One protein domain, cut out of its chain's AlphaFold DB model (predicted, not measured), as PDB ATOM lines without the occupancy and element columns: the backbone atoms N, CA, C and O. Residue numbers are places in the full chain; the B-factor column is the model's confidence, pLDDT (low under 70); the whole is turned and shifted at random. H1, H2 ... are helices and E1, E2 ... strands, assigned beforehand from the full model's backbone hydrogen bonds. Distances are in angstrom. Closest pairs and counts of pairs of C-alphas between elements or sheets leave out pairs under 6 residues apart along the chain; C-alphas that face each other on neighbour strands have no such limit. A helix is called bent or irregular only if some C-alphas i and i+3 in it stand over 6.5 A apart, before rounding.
ATOM      1  N   ILE A 309     266.723 332.523 287.843       90.12
ATOM      2  CA  ILE A 309     265.983 331.325 288.238       90.12
ATOM      3  C   ILE A 309     266.734 330.626 289.373       90.12
ATOM      4  O   ILE A 309     267.962 330.661 289.418       90.12
ATOM      5  N   SER A 310     266.016 330.021 290.315       87.56
ATOM      6  CA  SER A 310     266.650 329.181 291.337       87.56
ATOM      7  C   SER A 310     267.157 327.875 290.712       87.56
ATOM      8  O   SER A 310     266.412 327.191 290.016       87.56
ATOM      9  N   GLY A 311     268.425 327.545 290.934       81.75
ATOM     10  CA  GLY A 311     269.059 326.323 290.453       81.75
ATOM     11  C   GLY A 311     268.437 325.078 291.084       81.75
ATOM     12  O   GLY A 311     268.126 325.061 292.273       81.75
ATOM     13  N   GLY A 312     268.230 324.037 290.276       72.69
ATOM     14  CA  GLY A 312     267.527 322.820 290.695       72.69
ATOM     15  C   GLY A 312     266.003 322.978 290.766       72.69
ATOM     16  O   GLY A 312     265.309 322.045 291.177       72.69
ATOM     17  N   ALA A 313     265.460 324.132 290.363       62.53
ATOM     18  CA  ALA A 313     264.026 324.303 290.195       62.53
ATOM     19  C   ALA A 313     263.549 323.601 288.917       62.53
ATOM     20  O   ALA A 313     263.877 324.008 287.806       62.53
ATOM     21  N   TRP A 314     262.711 322.582 289.086       54.31
ATOM     22  CA  TRP A 314     262.015 321.921 287.987       54.31
ATOM     23  C   TRP A 314     260.666 322.619 287.752       54.31
ATOM     24  O   TRP A 314     259.724 322.424 288.521       54.31
ATOM     25  N   GLY A 315     260.569 323.438 286.701       51.25
ATOM     26  CA  GLY A 315     259.308 324.026 286.224       51.25
ATOM     27  C   GLY A 315     258.978 325.454 286.688       51.25
ATOM     28  O   GLY A 315     259.770 326.159 287.319       51.25
ATOM     29  N   ASP A 316     257.777 325.892 286.309       54.50
ATOM     30  CA  ASP A 316     257.284 327.261 286.469       54.50
ATOM     31  C   ASP A 316     257.106 327.623 287.953       54.50
ATOM     32  O   ASP A 316     256.355 326.972 288.678       54.50
ATOM     33  N   GLY A 317     257.735 328.711 288.410       64.75
ATOM     34  CA  GLY A 317     257.429 329.287 289.730       64.75
ATOM     35  C   GLY A 317     258.611 329.813 290.537       64.75
ATOM     36  O   GLY A 317     258.381 330.526 291.510       64.75
ATOM     37  N   ASN A 318     259.852 329.571 290.110       83.69
ATOM     38  CA  ASN A 318     261.056 329.971 290.855       83.69
ATOM     39  C   ASN A 318     261.926 330.985 290.099       83.69
ATOM     40  O   ASN A 318     263.154 330.915 290.139       83.69
ATOM     41  N   THR A 319     261.290 331.924 289.392       90.75
ATOM     42  CA  THR A 319     261.995 332.969 288.639       90.75
ATOM     43  C   THR A 319     261.830 334.341 289.286       90.75
ATOM     44  O   THR A 319     260.772 334.702 289.812       90.75
ATOM     45  N   TYR A 320     262.890 335.141 289.250       91.56
ATOM     46  CA  TYR A 320     262.988 336.398 289.976       91.56
ATOM     47  C   TYR A 320     263.563 337.511 289.103       91.56
ATOM     48  O   TYR A 320     264.470 337.320 288.292       91.56
ATOM     49  N   CYS A 321     263.044 338.724 289.288       93.25
ATOM     50  CA  CYS A 321     263.733 339.921 288.819       93.25
ATOM     51  C   CYS A 321     264.915 340.221 289.752       93.25
ATOM     52  O   CYS A 321     264.882 339.860 290.932       93.25
ATOM     53  N   LYS A 322     265.916 340.969 289.271       92.56
ATOM     54  CA  LYS A 322     267.125 341.324 290.048       92.56
ATOM     55  C   LYS A 322     266.839 341.876 291.453       92.56
ATOM     56  O   LYS A 322     267.624 341.668 292.366       92.56
ATOM     57  N   LYS A 323     265.724 342.592 291.647       93.00
ATOM     58  CA  LYS A 323     265.351 343.156 292.957       93.00
ATOM     59  C   LYS A 323     264.888 342.093 293.953       93.00
ATOM     60  O   LYS A 323     265.238 342.181 295.122       93.00
ATOM     61  N   HIS A 324     264.074 341.138 293.504       91.56
ATOM     62  CA  HIS A 324     263.532 340.092 294.372       91.56
ATOM     63  C   HIS A 324     264.491 338.922 294.544       91.56
ATOM     64  O   HIS A 324     264.464 338.302 295.598       91.56
ATOM     65  N   ALA A 325     265.370 338.691 293.569       88.44
ATOM     66  CA  ALA A 325     266.427 337.692 293.648       88.44
ATOM     67  C   ALA A 325     267.340 337.889 294.871       88.44
ATOM     68  O   ALA A 325     267.675 336.914 295.523       88.44
ATOM     69  N   LYS A 326     267.614 339.142 295.272       87.69
ATOM     70  CA  LYS A 326     268.404 339.473 296.476       87.69
ATOM     71  C   LYS A 326     267.910 338.834 297.772       87.69
ATOM     72  O   LYS A 326     268.682 338.679 298.702       87.69
ATOM     73  N   LYS A 327     266.615 338.517 297.865       83.50
ATOM     74  CA  LYS A 327     266.055 337.854 299.053       83.50
ATOM     75  C   LYS A 327     266.434 336.378 299.139       83.50
ATOM     76  O   LYS A 327     266.303 335.804 300.206       83.50
ATOM     77  N   PHE A 328     266.861 335.799 298.023       78.50
ATOM     78  CA  PHE A 328     267.158 334.383 297.859       78.50
ATOM     79  C   PHE A 328     268.644 334.137 297.557       78.50
ATOM     80  O   PHE A 328     269.017 332.996 297.320       78.50
ATOM     81  N   GLU A 329     269.486 335.182 297.560       75.25
ATOM     82  CA  GLU A 329     270.936 335.065 297.314       75.25
ATOM     83  C   GLU A 329     271.621 334.140 298.333       75.25
ATOM     84  O   GLU A 329     272.547 333.423 297.968       75.25
ATOM     85  N   ASP A 330     271.122 334.099 299.572       74.00
ATOM     86  CA  ASP A 330     271.663 333.255 300.646       74.00
ATOM     87  C   ASP A 330     270.979 331.873 300.744       74.00
ATOM     88  O   ASP A 330     271.435 331.007 301.490       74.00
ATOM     89  N   GLU A 331     269.865 331.657 300.031       68.44
ATOM     90  CA  GLU A 331     269.021 330.456 300.172       68.44
ATOM     91  C   GLU A 331     269.335 329.365 299.136       68.44
ATOM     92  O   GLU A 331     268.911 328.219 299.298       68.44
ATOM     93  N   GLY A 332     270.086 329.684 298.078       71.19
ATOM     94  CA  GLY A 332     270.467 328.708 297.065       71.19
ATOM     95  C   GLY A 332     271.156 329.315 295.848       71.19
ATOM     96  O   GLY A 332     271.401 330.517 295.765       71.19
ATOM     97  N   LEU A 333     271.462 328.461 294.873       82.94
ATOM     98  CA  LEU A 333     272.072 328.880 293.616       82.94
ATOM     99  C   LEU A 333     271.056 329.677 292.786       82.94
ATOM    100  O   LEU A 333     269.960 329.193 292.513       82.94
ATOM    101  N   LEU A 334     271.413 330.890 292.368       88.81
ATOM    102  CA  LEU A 334     270.638 331.679 291.410       88.81
ATOM    103  C   LEU A 334     271.375 331.702 290.075       88.81
ATOM    104  O   LEU A 334     272.515 332.152 290.000       88.81
ATOM    105  N   LEU A 335     270.701 331.242 289.027       90.50
ATOM    106  CA  LEU A 335     271.240 331.142 287.674       90.50
ATOM    107  C   LEU A 335     270.589 332.171 286.751       90.50
ATOM    108  O   LEU A 335     269.420 332.523 286.954       90.50
ATOM    109  N   PRO A 336     271.311 332.677 285.740       91.19
ATOM    110  CA  PRO A 336     270.717 333.534 284.728       91.19
ATOM    111  C   PRO A 336     269.666 332.765 283.922       91.19
ATOM    112  O   PRO A 336     269.815 331.586 283.607       91.19
ATOM    113  N   ILE A 337     268.590 333.457 283.561       90.75
ATOM    114  CA  ILE A 337     267.640 332.927 282.583       90.75
ATOM    115  C   ILE A 337     268.258 333.073 281.196       90.75
ATOM    116  O   ILE A 337     268.568 334.182 280.762       90.75
ATOM    117  N   VAL A 338     268.395 331.949 280.501       91.00
ATOM    118  CA  VAL A 338     269.035 331.848 279.188       91.00
ATOM    119  C   VAL A 338     268.133 331.143 278.181       91.00
ATOM    120  O   VAL A 338     267.168 330.467 278.541       91.00
ATOM    121  N   ASN A 339     268.433 331.308 276.889       92.25
ATOM    122  CA  ASN A 339     267.643 330.727 275.803       92.25
ATOM    123  C   ASN A 339     267.952 329.231 275.588       92.25
ATOM    124  O   ASN A 339     268.375 328.821 274.507       92.25
ATOM    125  N   SER A 340     267.782 328.415 276.628       92.75
ATOM    126  CA  SER A 340     268.129 326.995 276.631       92.75
ATOM    127  C   SER A 340     267.081 326.126 277.328       92.75
ATOM    128  O   SER A 340     266.548 326.548 278.353       92.75
ATOM    129  N   PRO A 341     266.842 324.890 276.842       92.19
ATOM    130  CA  PRO A 341     266.042 323.897 277.552       92.19
ATOM    131  C   PRO A 341     266.699 323.398 278.852       92.19
ATOM    132  O   PRO A 341     266.043 322.718 279.627       92.19
ATOM    133  N   ARG A 342     267.974 323.723 279.117       92.00
ATOM    134  CA  ARG A 342     268.680 323.424 280.376       92.00
ATOM    135  C   ARG A 342     268.646 324.583 281.384       92.00
ATOM    136  O   ARG A 342     269.296 324.526 282.424       92.00
ATOM    137  N   VAL A 343     267.910 325.659 281.102       90.62
ATOM    138  CA  VAL A 343     267.823 326.815 282.008       90.62
ATOM    139  C   VAL A 343     267.437 326.384 283.435       90.62
ATOM    140  O   VAL A 343     266.432 325.710 283.643       90.62
ATOM    141  N   GLY A 344     268.249 326.766 284.428       88.12
ATOM    142  CA  GLY A 344     268.012 326.437 285.840       88.12
ATOM    143  C   GLY A 344     268.524 325.068 286.315       88.12
ATOM    144  O   GLY A 344     268.337 324.741 287.488       88.12
ATOM    145  N   VAL A 345     269.191 324.280 285.467       88.56
ATOM    146  CA  VAL A 345     269.670 322.922 285.794       88.56
ATOM    147  C   VAL A 345     271.193 322.896 285.979       88.56
ATOM    148  O   VAL A 345     271.907 323.542 285.221       88.56
ATOM    149  N   CYS A 346     271.684 322.148 286.977       84.00
ATOM    150  CA  CYS A 346     273.105 321.811 287.199       84.00
ATOM    151  C   CYS A 346     274.119 322.972 287.032       84.00
ATOM    152  O   CYS A 346     275.215 322.802 286.517       84.00
ATOM    153  N   GLY A 347     273.744 324.194 287.411       85.19
ATOM    154  CA  GLY A 347     274.631 325.356 287.294       85.19
ATOM    155  C   GLY A 347     274.756 325.973 285.898       85.19
ATOM    156  O   GLY A 347     275.517 326.921 285.747       85.19
ATOM    157  N   TYR A 348     274.003 325.492 284.904       89.44
ATOM    158  CA  TYR A 348     274.045 326.010 283.538       89.44
ATOM    159  C   TYR A 348     273.711 327.506 283.483       89.44
ATOM    160  O   TYR A 348     272.624 327.930 283.895       89.44
ATOM    161  N   ASP A 349     274.636 328.298 282.944       89.25
ATOM    162  CA  ASP A 349     274.560 329.758 282.901       89.25
ATOM    163  C   ASP A 349     274.492 330.337 281.480       89.25
ATOM    164  O   ASP A 349     274.321 331.549 281.326       89.25
ATOM    165  N   GLY A 350     274.542 329.489 280.447       89.75
ATOM    166  CA  GLY A 350     274.369 329.897 279.058       89.75
ATOM    167  C   GLY A 350     275.316 329.213 278.073       89.75
ATOM    168  O   GLY A 350     276.032 328.279 278.422       89.75
ATOM    169  N   PRO A 351     275.281 329.635 276.798       89.06
ATOM    170  CA  PRO A 351     276.203 329.132 275.788       89.06
ATOM    171  C   PRO A 351     277.649 329.511 276.123       89.06
ATOM    172  O   PRO A 351     277.918 330.592 276.654       89.06
ATOM    173  N   GLY A 352     278.588 328.657 275.720       83.62
ATOM    174  CA  GLY A 352     280.016 328.940 275.791       83.62
ATOM    175  C   GLY A 352     280.390 330.211 275.019       83.62
ATOM    176  O   GLY A 352     279.708 330.627 274.078       83.62
ATOM    177  N   ARG A 353     281.513 330.834 275.396       75.06
ATOM    178  CA  ARG A 353     281.952 332.146 274.870       75.06
ATOM    179  C   ARG A 353     282.001 332.214 273.342       75.06
ATOM    180  O   ARG A 353     281.641 333.240 272.769       75.06
ATOM    181  N   ASN A 354     282.395 331.117 272.699       70.44
ATOM    182  CA  ASN A 354     282.508 331.030 271.244       70.44
ATOM    183  C   ASN A 354     281.152 331.107 270.538       70.44
ATOM    184  O   ASN A 354     281.102 331.561 269.408       70.44
ATOM    185  N   TYR A 355     280.055 330.760 271.211       72.38
ATOM    186  CA  TYR A 355     278.714 330.815 270.633       72.38
ATOM    187  C   TYR A 355     277.847 331.930 271.221       72.38
ATOM    188  O   TYR A 355     276.800 332.237 270.667       72.38
ATOM    189  N   ALA A 356     278.272 332.592 272.300       64.62
ATOM    190  CA  ALA A 356     277.504 333.670 272.926       64.62
ATOM    191  C   ALA A 356     277.081 334.762 271.921       64.62
ATOM    192  O   ALA A 356     275.916 335.155 271.890       64.62
ATOM    193  N   HIS A 357     277.998 335.169 271.037       66.81
ATOM    194  CA  HIS A 357     277.769 336.204 270.025       66.81
ATOM    195  C   HIS A 357     276.843 335.763 268.876       66.81
ATOM    196  O   HIS A 357     276.171 336.596 268.271       66.81
ATOM    197  N   GLU A 358     276.758 334.459 268.589       64.12
ATOM    198  CA  GLU A 358     275.839 333.905 267.580       64.12
ATOM    199  C   GLU A 358     274.368 334.096 267.979       64.12
ATOM    200  O   GLU A 358     273.457 333.998 267.150       64.12
TER     201      GLU A 358
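What this domain is: This is residues 309 to 358 of the 361 residues of an uncharacterized protein of Chloroflexi bacterium (UniProt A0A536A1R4). With little regular structure, this is a small body of loops round one short strand, E1, with the short helix H1 toward one end; at the other end residues 352 to 358, of which 353 to 358 belong to H2, stick out. The 50 printed residues have two named helices and one strand, in the order H1, E1, H2; the class is mixed, with 13 residues in named elements. The whole is only just compact, close to loose, with a radius of gyration of the C-alphas of 11.5 A, and spans 33 by 21 by 15 A.

How they stand to each other: Residues 309 to 310 pair antiparallel with residues 334 to 335 of E1, residues 334 to 336, which pairs with no named strand. The closest C-alphas of H1, residues 322 to 325, and E1 are those of Ala 325 and Leu 334, 7.7 A apart. H2, residues 353 to 358, is apart from both. H1 is too short for an O i to N i+4 pair; H2 has 0 of 2 within hydrogen-bond range, and 2 of 3 O i to N i+3 pairs.

Where its parts are: H1 begins at C-alpha 322 (267.125, 341.324, 290.048) and measures 5.2 A; E1 measures 6.9 A. H2, 9.7 A from first to last C-alpha, is irregular, with C-alphas 354 and 357 7.1 A apart, and ends at C-alpha 358 (275.839, 333.905, 267.580).

The domain as a whole: The C-alphas farthest apart, of Glu 331 and Glu 358, are 33.5 A apart. The printed part has no cut; the link E1 to H2 is long. Confidence is under 70 at residues 313 to 317, 331 and 356 to 358.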